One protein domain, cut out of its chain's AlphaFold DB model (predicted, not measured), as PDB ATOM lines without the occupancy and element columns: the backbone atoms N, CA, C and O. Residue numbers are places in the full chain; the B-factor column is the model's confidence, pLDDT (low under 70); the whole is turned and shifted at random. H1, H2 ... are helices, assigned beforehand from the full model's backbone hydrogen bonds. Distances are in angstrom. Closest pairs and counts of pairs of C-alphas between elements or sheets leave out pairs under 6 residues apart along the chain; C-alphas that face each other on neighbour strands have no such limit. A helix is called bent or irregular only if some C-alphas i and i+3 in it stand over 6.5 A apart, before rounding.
ATOM      1  N   LEU A 117      40.190 -30.230 -19.935       84.12
ATOM      2  CA  LEU A 117      39.484 -29.861 -18.710       84.12
ATOM      3  C   LEU A 117      38.017 -29.481 -18.966       84.12
ATOM      4  O   LEU A 117      37.181 -29.710 -18.092       84.12
ATOM      5  N   SER A 118      37.680 -28.959 -20.149       86.94
ATOM      6  CA  SER A 118      36.307 -28.586 -20.515       86.94
ATOM      7  C   SER A 118      35.386 -29.807 -20.569       86.94
ATOM      8  O   SER A 118      34.255 -29.775 -20.070       86.94
ATOM      9  N   CYS A 119      35.874 -30.930 -21.106       87.19
ATOM     10  CA  CYS A 119      35.126 -32.187 -21.153       87.19
ATOM     11  C   CYS A 119      34.845 -32.724 -19.745       87.19
ATOM     12  O   CYS A 119      33.707 -33.091 -19.433       87.19
ATOM     13  N   MET A 120      35.854 -32.695 -18.869       85.00
ATOM     14  CA  MET A 120      35.709 -33.102 -17.468       85.00
ATOM     15  C   MET A 120      34.771 -32.174 -16.686       85.00
ATOM     16  O   MET A 120      33.938 -32.645 -15.908       85.00
ATOM     17  N   GLU A 121      34.843 -30.864 -16.919       85.38
ATOM     18  CA  GLU A 121      33.956 -29.888 -16.290       85.38
ATOM     19  C   GLU A 121      32.490 -30.119 -16.694       85.38
ATOM     20  O   GLU A 121      31.600 -30.113 -15.837       85.38
ATOM     21  N   ARG A 122      32.219 -30.378 -17.982       87.25
ATOM     22  CA  ARG A 122      30.868 -30.696 -18.483       87.25
ATOM     23  C   ARG A 122      30.315 -31.974 -17.856       87.25
ATOM     24  O   ARG A 122      29.164 -31.978 -17.415       87.25
ATOM     25  N   LEU A 123      31.128 -33.027 -17.761       87.75
ATOM     26  CA  LEU A 123      30.737 -34.272 -17.096       87.75
ATOM     27  C   LEU A 123      30.447 -34.052 -15.604       87.75
ATOM     28  O   LEU A 123      29.460 -34.570 -15.083       87.75
ATOM     29  N   ASN A 124      31.246 -33.231 -14.921       86.19
ATOM     30  CA  ASN A 124      31.027 -32.890 -13.516       86.19
ATOM     31  C   ASN A 124      29.734 -32.085 -13.298       86.19
ATOM     32  O   ASN A 124      28.970 -32.374 -12.376       86.19
ATOM     33  N   LYS A 125      29.436 -31.109 -14.167       86.44
ATOM     34  CA  LYS A 125      28.156 -30.375 -14.147       86.44
ATOM     35  C   LYS A 125      26.974 -31.331 -14.296       86.44
ATOM     36  O   LYS A 125      26.015 -31.245 -13.528       86.44
ATOM     37  N   ALA A 126      27.084 -32.289 -15.214       87.69
ATOM     38  CA  ALA A 126      26.080 -33.325 -15.397       87.69
ATOM     39  C   ALA A 126      25.931 -34.222 -14.154       87.69
ATOM     40  O   ALA A 126      24.815 -34.432 -13.685       87.69
ATOM     41  N   ALA A 127      27.033 -34.676 -13.551       86.06
ATOM     42  CA  ALA A 127      27.012 -35.484 -12.328       86.06
ATOM     43  C   ALA A 127      26.330 -34.757 -11.153       86.06
ATOM     44  O   ALA A 127      25.512 -35.333 -10.432       86.06
ATOM     45  N   LYS A 128      26.606 -33.456 -10.988       85.44
ATOM     46  CA  LYS A 128      25.949 -32.600  -9.982       85.44
ATOM     47  C   LYS A 128      24.453 -32.433 -10.243       85.44
ATOM     48  O   LYS A 128      23.688 -32.315  -9.285       85.44
ATOM     49  N   LEU A 129      24.030 -32.405 -11.507       86.00
ATOM     50  CA  LEU A 129      22.616 -32.336 -11.872       86.00
ATOM     51  C   LEU A 129      21.874 -33.615 -11.475       86.00
ATOM     52  O   LEU A 129      20.791 -33.519 -10.901       86.00
ATOM     53  N   VAL A 130      22.476 -34.787 -11.703       85.44
ATOM     54  CA  VAL A 130      21.879 -36.089 -11.354       85.44
ATOM     55  C   VAL A 130      21.480 -36.162  -9.885       85.44
ATOM     56  O   VAL A 130      20.400 -36.642  -9.559       85.44
ATOM     57  N   ARG A 131      22.304 -35.607  -8.992       82.50
ATOM     58  CA  ARG A 131      22.020 -35.573  -7.548       82.50
ATOM     59  C   ARG A 131      20.821 -34.710  -7.156       82.50
ATOM     60  O   ARG A 131      20.354 -34.827  -6.030       82.50
ATOM     61  N   THR A 132      20.376 -33.818  -8.037       82.81
ATOM     62  CA  THR A 132      19.247 -32.909  -7.784       82.81
ATOM     63  C   THR A 132      17.952 -33.330  -8.457       82.81
ATOM     64  O   THR A 132      16.956 -32.621  -8.339       82.81
ATOM     65  N   LEU A 133      17.953 -34.451  -9.178       84.56
ATOM     66  CA  LEU A 133      16.751 -34.929  -9.845       84.56
ATOM     67  C   LEU A 133      15.740 -35.468  -8.829       84.56
ATOM     68  O   LEU A 133      16.138 -36.113  -7.858       84.56
ATOM     69  N   PRO A 134      14.437 -35.270  -9.082       85.00
ATOM     70  CA  PRO A 134      13.381 -35.877  -8.281       85.00
ATOM     71  C   PRO A 134      13.135 -37.358  -8.626       85.00
ATOM     72  O   PRO A 134      12.281 -37.976  -8.005       85.00
ATOM     73  N   PHE A 135      13.867 -37.923  -9.593       84.62
ATOM     74  CA  PHE A 135      13.729 -39.298 -10.076       84.62
ATOM     75  C   PHE A 135      15.090 -39.974 -10.259       84.62
ATOM     76  O   PHE A 135      16.125 -39.314 -10.398       84.62
ATOM     77  N   GLU A 136      15.090 -41.305 -10.281       81.00
ATOM     78  CA  GLU A 136      16.308 -42.100 -10.425       81.00
ATOM     79  C   GLU A 136      16.709 -42.301 -11.890       81.00
ATOM     80  O   GLU A 136      15.875 -42.427 -12.786       81.00
ATOM     81  N   ILE A 137      18.018 -42.392 -12.127       84.69
ATOM     82  CA  ILE A 137      18.577 -42.782 -13.422       84.69
ATOM     83  C   ILE A 137      19.577 -43.922 -13.244       84.69
ATOM     84  O   ILE A 137      20.333 -43.969 -12.272       84.69
ATOM     85  N   ASN A 138      19.619 -44.841 -14.210       83.19
ATOM     86  CA  ASN A 138      20.613 -45.910 -14.214       83.19
ATOM     87  C   ASN A 138      21.975 -45.372 -14.679       83.19
ATOM     88  O   ASN A 138      22.149 -45.029 -15.849       83.19
ATOM     89  N   LEU A 139      22.938 -45.351 -13.755       84.69
ATOM     90  CA  LEU A 139      24.285 -44.816 -13.955       84.69
ATOM     91  C   LEU A 139      25.338 -45.858 -14.355       84.69
ATOM     92  O   LEU A 139      26.484 -45.482 -14.581       84.69
ATOM     93  N   TRP A 140      24.999 -47.144 -14.459       86.06
ATOM     94  CA  TRP A 140      25.988 -48.227 -14.563       86.06
ATOM     95  C   TRP A 140      26.994 -48.049 -15.716       86.06
ATOM     96  O   TRP A 140      28.203 -48.165 -15.527       86.06
ATOM     97  N   GLN A 141      26.517 -47.693 -16.910       86.31
ATOM     98  CA  GLN A 141      27.392 -47.472 -18.066       86.31
ATOM     99  C   GLN A 141      28.290 -46.237 -17.884       86.31
ATOM    100  O   GLN A 141      29.472 -46.273 -18.221       86.31
ATOM    101  N   ILE A 142      27.745 -45.161 -17.309       88.69
ATOM    102  CA  ILE A 142      28.468 -43.912 -17.018       88.69
ATOM    103  C   ILE A 142      29.586 -44.190 -16.009       88.69
ATOM    104  O   ILE A 142      30.726 -43.765 -16.198       88.69
ATOM    105  N   GLN A 143      29.273 -44.970 -14.975       85.62
ATOM    106  CA  GLN A 143      30.212 -45.422 -13.956       85.62
ATOM    107  C   GLN A 143      31.356 -46.247 -14.557       85.62
ATOM    108  O   GLN A 143      32.520 -45.988 -14.251       85.62
ATOM    109  N   ASN A 144      31.049 -47.165 -15.478       88.62
ATOM    110  CA  ASN A 144      32.062 -47.951 -16.186       88.62
ATOM    111  C   ASN A 144      33.001 -47.083 -17.037       88.62
ATOM    112  O   ASN A 144      34.205 -47.337 -17.074       88.62
ATOM    113  N   ILE A 145      32.475 -46.066 -17.728       87.44
ATOM    114  CA  ILE A 145      33.294 -45.143 -18.529       87.44
ATOM    115  C   ILE A 145      34.208 -44.318 -17.614       87.44
ATOM    116  O   ILE A 145      35.413 -44.264 -17.853       87.44
ATOM    117  N   CYS A 146      33.674 -43.758 -16.525       84.94
ATOM    118  CA  CYS A 146      34.468 -42.999 -15.552       84.94
ATOM    119  C   CYS A 146      35.585 -43.856 -14.932       84.94
ATOM    120  O   CYS A 146      36.715 -43.394 -14.780       84.94
ATOM    121  N   TYR A 147      35.308 -45.127 -14.631       84.69
ATOM    122  CA  TYR A 147      36.318 -46.056 -14.123       84.69
ATOM    123  C   TYR A 147      37.457 -46.305 -15.128       84.69
ATOM    124  O   TYR A 147      38.619 -46.409 -14.734       84.69
ATOM    125  N   LYS A 148      37.157 -46.357 -16.433       86.06
ATOM    126  CA  LYS A 148      38.183 -46.476 -17.484       86.06
ATOM    127  C   LYS A 148      39.075 -45.236 -17.559       86.06
ATOM    128  O   LYS A 148      40.289 -45.395 -17.582       86.06
ATOM    129  N   ILE A 149      38.489 -44.032 -17.535       83.69
ATOM    130  CA  ILE A 149      39.229 -42.749 -17.539       83.69
ATOM    131  C   ILE A 149      40.312 -42.754 -16.455       83.69
ATOM    132  O   ILE A 149      41.476 -42.432 -16.693       83.69
ATOM    133  N   LEU A 150      39.917 -43.194 -15.267       79.06
ATOM    134  CA  LEU A 150      40.764 -43.268 -14.092       79.06
ATOM    135  C   LEU A 150      41.925 -44.245 -14.273       79.06
ATOM    136  O   LEU A 150      43.080 -43.857 -14.150       79.06
ATOM    137  N   HIS A 151      41.642 -45.496 -14.635       81.31
ATOM    138  CA  HIS A 151      42.697 -46.497 -14.816       81.31
ATOM    139  C   HIS A 151      43.652 -46.173 -15.962       81.31
ATOM    140  O   HIS A 151      44.807 -46.583 -15.918       81.31
ATOM    141  N   THR A 152      43.205 -45.433 -16.977       80.31
ATOM    142  CA  THR A 152      44.055 -45.078 -18.119       80.31
ATOM    143  C   THR A 152      44.959 -43.873 -17.850       80.31
ATOM    144  O   THR A 152      46.070 -43.853 -18.366       80.31
ATOM    145  N   LYS A 153      44.513 -42.861 -17.090       80.81
ATOM    146  CA  LYS A 153      45.220 -41.563 -17.003       80.81
ATOM    147  C   LYS A 153      45.580 -41.103 -15.591       80.81
ATOM    148  O   LYS A 153      46.359 -40.164 -15.447       80.81
ATOM    149  N   TRP A 154      45.068 -41.746 -14.542       80.56
ATOM    150  CA  TRP A 154      45.271 -41.286 -13.162       80.56
ATOM    151  C   TRP A 154      46.733 -41.299 -12.717       80.56
ATOM    152  O   TRP A 154      47.167 -40.345 -12.080       80.56
ATOM    153  N   ALA A 155      47.494 -42.345 -13.054       82.44
ATOM    154  CA  ALA A 155      48.909 -42.439 -12.683       82.44
ATOM    155  C   ALA A 155      49.728 -41.295 -13.307       82.44
ATOM    156  O   ALA A 155      50.385 -40.550 -12.580       82.44
ATOM    157  N   ASP A 156      49.585 -41.091 -14.620       84.31
ATOM    158  CA  ASP A 156      50.275 -40.043 -15.378       84.31
ATOM    159  C   ASP A 156      49.957 -38.638 -14.842       84.31
ATOM    160  O   ASP A 156      50.845 -37.808 -14.640       84.31
ATOM    161  N   PHE A 157      48.676 -38.356 -14.592       82.31
ATOM    162  CA  PHE A 157      48.241 -37.060 -14.073       82.31
ATOM    163  C   PHE A 157      48.672 -36.845 -12.619       82.31
ATOM    164  O   PHE A 157      49.022 -35.725 -12.248       82.31
ATOM    165  N   LYS A 158      48.713 -37.899 -11.797       82.69
ATOM    166  CA  LYS A 158      49.198 -37.826 -10.413       82.69
ATOM    167  C   LYS A 158      50.690 -37.506 -10.349       82.69
ATOM    168  O   LYS A 158      51.091 -36.683  -9.527       82.69
ATOM    169  N   GLU A 159      51.495 -38.102 -11.224       86.19
ATOM    170  CA  GLU A 159      52.923 -37.794 -11.328       86.19
ATOM    171  C   GLU A 159      53.144 -36.336 -11.759       86.19
ATOM    172  O   GLU A 159      53.826 -35.582 -11.063       86.19
ATOM    173  N   LYS A 160      52.475 -35.889 -12.833       84.75
ATOM    174  CA  LYS A 160      52.543 -34.495 -13.308       84.75
ATOM    175  C   LYS A 160      52.089 -33.485 -12.248       84.75
ATOM    176  O   LYS A 160      52.737 -32.457 -12.055       84.75
ATOM    177  N   ALA A 161      51.020 -33.786 -11.514       85.31
ATOM    178  CA  ALA A 161      50.529 -32.938 -10.429       85.31
ATOM    179  C   ALA A 161      51.537 -32.820  -9.272       85.31
ATOM    180  O   ALA A 161      51.669 -31.741  -8.687       85.31
ATOM    181  N   GLY A 162      52.266 -33.902  -8.967       83.12
ATOM    182  CA  GLY A 162      53.358 -33.916  -7.988       83.12
ATOM    183  C   GLY A 162      54.569 -33.080  -8.413       83.12
ATOM    184  O   GLY A 162      55.249 -32.512  -7.563       83.12
ATOM    185  N   LEU A 163      54.784 -32.929  -9.723       87.06
ATOM    186  CA  LEU A 163      55.805 -32.054 -10.314       87.06
ATOM    187  C   LEU A 163      55.371 -30.575 -10.401       87.06
ATOM    188  O   LEU A 163      56.129 -29.742 -10.896       87.06
ATOM    189  N   GLY A 164      54.176 -30.228  -9.906       85.12
ATOM    190  CA  GLY A 164      53.669 -28.852  -9.856       85.12
ATOM    191  C   GLY A 164      52.840 -28.416 -11.069       85.12
ATOM    192  O   GLY A 164      52.548 -27.226 -11.203       85.12
ATOM    193  N   ASP A 165      52.440 -29.346 -11.943       87.44
ATOM    194  CA  ASP A 165      51.553 -29.051 -13.071       87.44
ATOM    195  C   ASP A 165      50.137 -28.699 -12.576       87.44
ATOM    196  O   ASP A 165      49.411 -29.532 -12.024       87.44
ATOM    197  N   LYS A 166      49.734 -27.441 -12.795       84.88
ATOM    198  CA  LYS A 166      48.421 -26.920 -12.393       84.88
ATOM    199  C   LYS A 166      47.267 -27.579 -13.150       84.88
ATOM    200  O   LYS A 166      46.232 -27.842 -12.544       84.88
ATOM    201  N   GLN A 167      47.439 -27.870 -14.440       82.88
ATOM    202  CA  GLN A 167      46.404 -28.522 -15.245       82.88
ATOM    203  C   GLN A 167      46.163 -29.940 -14.727       82.88
ATOM    204  O   GLN A 167      45.018 -30.382 -14.614       82.88
ATOM    205  N   ALA A 168      47.234 -30.630 -14.333       83.12
ATOM    206  CA  ALA A 168      47.115 -31.964 -13.774       83.12
ATOM    207  C   ALA A 168      46.420 -31.974 -12.400       83.12
ATOM    208  O   ALA A 168      45.582 -32.837 -12.131       83.12
ATOM    209  N   GLN A 169      46.704 -30.981 -11.552       85.44
ATOM    210  CA  GLN A 169      46.014 -30.797 -10.269       85.44
ATOM    211  C   GLN A 169      44.516 -30.505 -10.452       85.44
ATOM    212  O   GLN A 169      43.681 -31.089  -9.756       85.44
ATOM    213  N   GLU A 170      44.157 -29.638 -11.403       84.38
ATOM    214  CA  GLU A 170      42.755 -29.336 -11.715       84.38
ATOM    215  C   GLU A 170      42.009 -30.550 -12.267       84.38
ATOM    216  O   GLU A 170      40.871 -30.805 -11.869       84.38
ATOM    217  N   TRP A 171      42.659 -31.336 -13.124       85.88
ATOM    218  CA  TRP A 171      42.087 -32.568 -13.653       85.88
ATOM    219  C   TRP A 171      41.767 -33.574 -12.543       85.88
ATOM    220  O   TRP A 171      40.649 -34.088 -12.479       85.88
ATOM    221  N   ILE A 172      42.705 -33.801 -11.613       84.00
ATOM    222  CA  ILE A 172      42.498 -34.692 -10.460       84.00
ATOM    223  C   ILE A 172      41.319 -34.211  -9.610       84.00
ATOM    224  O   ILE A 172      40.494 -35.026  -9.186       84.00
ATOM    225  N   ARG A 173      41.197 -32.895  -9.393       85.38
ATOM    226  CA  ARG A 173      40.065 -32.308  -8.666       85.38
ATOM    227  C   ARG A 173      38.739 -32.595  -9.373       85.38
ATOM    228  O   ARG A 173      37.821 -33.100  -8.730       85.38
ATOM    229  N   TYR A 174      38.634 -32.329 -10.678       83.56
ATOM    230  CA  TYR A 174      37.401 -32.594 -11.430       83.56
ATOM    231  C   TYR A 174      37.036 -34.074 -11.461       83.56
ATOM    232  O   TYR A 174      35.874 -34.408 -11.246       83.56
ATOM    233  N   CYS A 175      38.015 -34.955 -11.666       81.44
ATOM    234  CA  CYS A 175      37.824 -36.396 -11.561       81.44
ATOM    235  C   CYS A 175      37.237 -36.767 -10.197       81.44
ATOM    236  O   CYS A 175      36.173 -37.377 -10.139       81.44
ATOM    237  N   THR A 176      37.874 -36.338  -9.106       81.75
ATOM    238  CA  THR A 176      37.427 -36.637  -7.736       81.75
ATOM    239  C   THR A 176      35.988 -36.171  -7.495       81.75
ATOM    240  O   THR A 176      35.167 -36.954  -7.018       81.75
ATOM    241  N   GLU A 177      35.638 -34.951  -7.918       83.31
ATOM    242  CA  GLU A 177      34.263 -34.437  -7.822       83.31
ATOM    243  C   GLU A 177      33.261 -35.289  -8.627       83.31
ATOM    244  O   GLU A 177      32.159 -35.563  -8.150       83.31
ATOM    245  N   VAL A 178      33.618 -35.733  -9.837       81.75
ATOM    246  CA  VAL A 178      32.770 -36.617 -10.660       81.75
ATOM    247  C   VAL A 178      32.515 -37.945  -9.944       81.75
ATOM    248  O   VAL A 178      31.369 -38.398  -9.894       81.75
ATOM    249  N   PHE A 179      33.546 -38.552  -9.348       76.19
ATOM    250  CA  PHE A 179      33.412 -39.819  -8.624       76.19
ATOM    251  C   PHE A 179      32.527 -39.675  -7.386       76.19
ATOM    252  O   PHE A 179      31.602 -40.469  -7.210       76.19
ATOM    253  N   GLU A 180      32.736 -38.633  -6.579       79.56
ATOM    254  CA  GLU A 180      31.872 -38.341  -5.431       79.56
ATOM    255  C   GLU A 180      30.415 -38.138  -5.862       79.56
ATOM    256  O   GLU A 180      29.489 -38.668  -5.240       79.56
ATOM    257  N   ASN A 181      30.194 -37.412  -6.961       78.56
ATOM    258  CA  ASN A 181      28.847 -37.114  -7.432       78.56
ATOM    259  C   ASN A 181      28.122 -38.334  -8.011       78.56
ATOM    260  O   ASN A 181      26.912 -38.463  -7.813       78.56
ATOM    261  N   PHE A 182      28.843 -39.253  -8.657       76.44
ATOM    262  CA  PHE A 182      28.295 -40.527  -9.131       76.44
ATOM    263  C   PHE A 182      28.344 -41.656  -8.090       76.44
ATOM    264  O   PHE A 182      28.007 -42.795  -8.427       76.44
ATOM    265  N   LYS A 183      28.724 -41.353  -6.836       68.56
ATOM    266  CA  LYS A 183      28.908 -42.324  -5.737       68.56
ATOM    267  C   LYS A 183      29.828 -43.491  -6.119       68.56
ATOM    268  O   LYS A 183      29.610 -44.634  -5.725       68.56
TER     269      LYS A 183
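Overview. This is residues 117 to 183 of the 189 residues of the protein "Alpha-amylase/alpha-mannosidase" of Candidatus Sulfobium mesophilum (UniProt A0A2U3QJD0). The long bent helix H2 makes one side and one end of a narrow frame; H1 and H3, side by side, make the other side, and residues 132 to 138 stick out at the other end. The printed part has 67 residues with three named helices, H1, H2, H3: all helix. It is only just compact, close to loose (radius of gyration of the C-alphas 12.8 A), spanning 43 by 18 by 17 A.

Along the chain. H2, residues 140 to 162, assigned as one helix by hydrogen bonds, is bent: C-alphas 152 and 155 are 7.8 A apart. Its arms are H2a, residues 140 to 152, 18.7 A, and H2b, residues 155 to 162, 10.7 A. H1, residues 117 to 130, 20.1 A, begins at C-alpha (39.484, -29.861, -18.710). H3, residues 166 to 181, 22.6 A, ends at C-alpha (28.847, -37.114, -7.432).

Arrangement. H2a and H2b stand at a steep tilt of 63 degrees. H2b touches H3 at residues 167 to 172 alone; C-alphas 161 and 168 are closest, 4.9 A. H3 touches H1, the same way at 18 degrees, a shallow tilt; C-alphas 124 and 178 are closest, 5.0 A. H2a is close to H3 but not clearly touching, C-alphas 146 and 179 closest at 7.7 A. H1 is apart from both arms. Every O i to N i+4 pair in H1, H2a, H2b and H3 is within hydrogen-bond range.

Size, cuts and confidence. The farthest C-alphas, 135 and 163, are 42.7 A apart. The printed part has no cut and no long link. Residue 183 alone has pLDDT under 70.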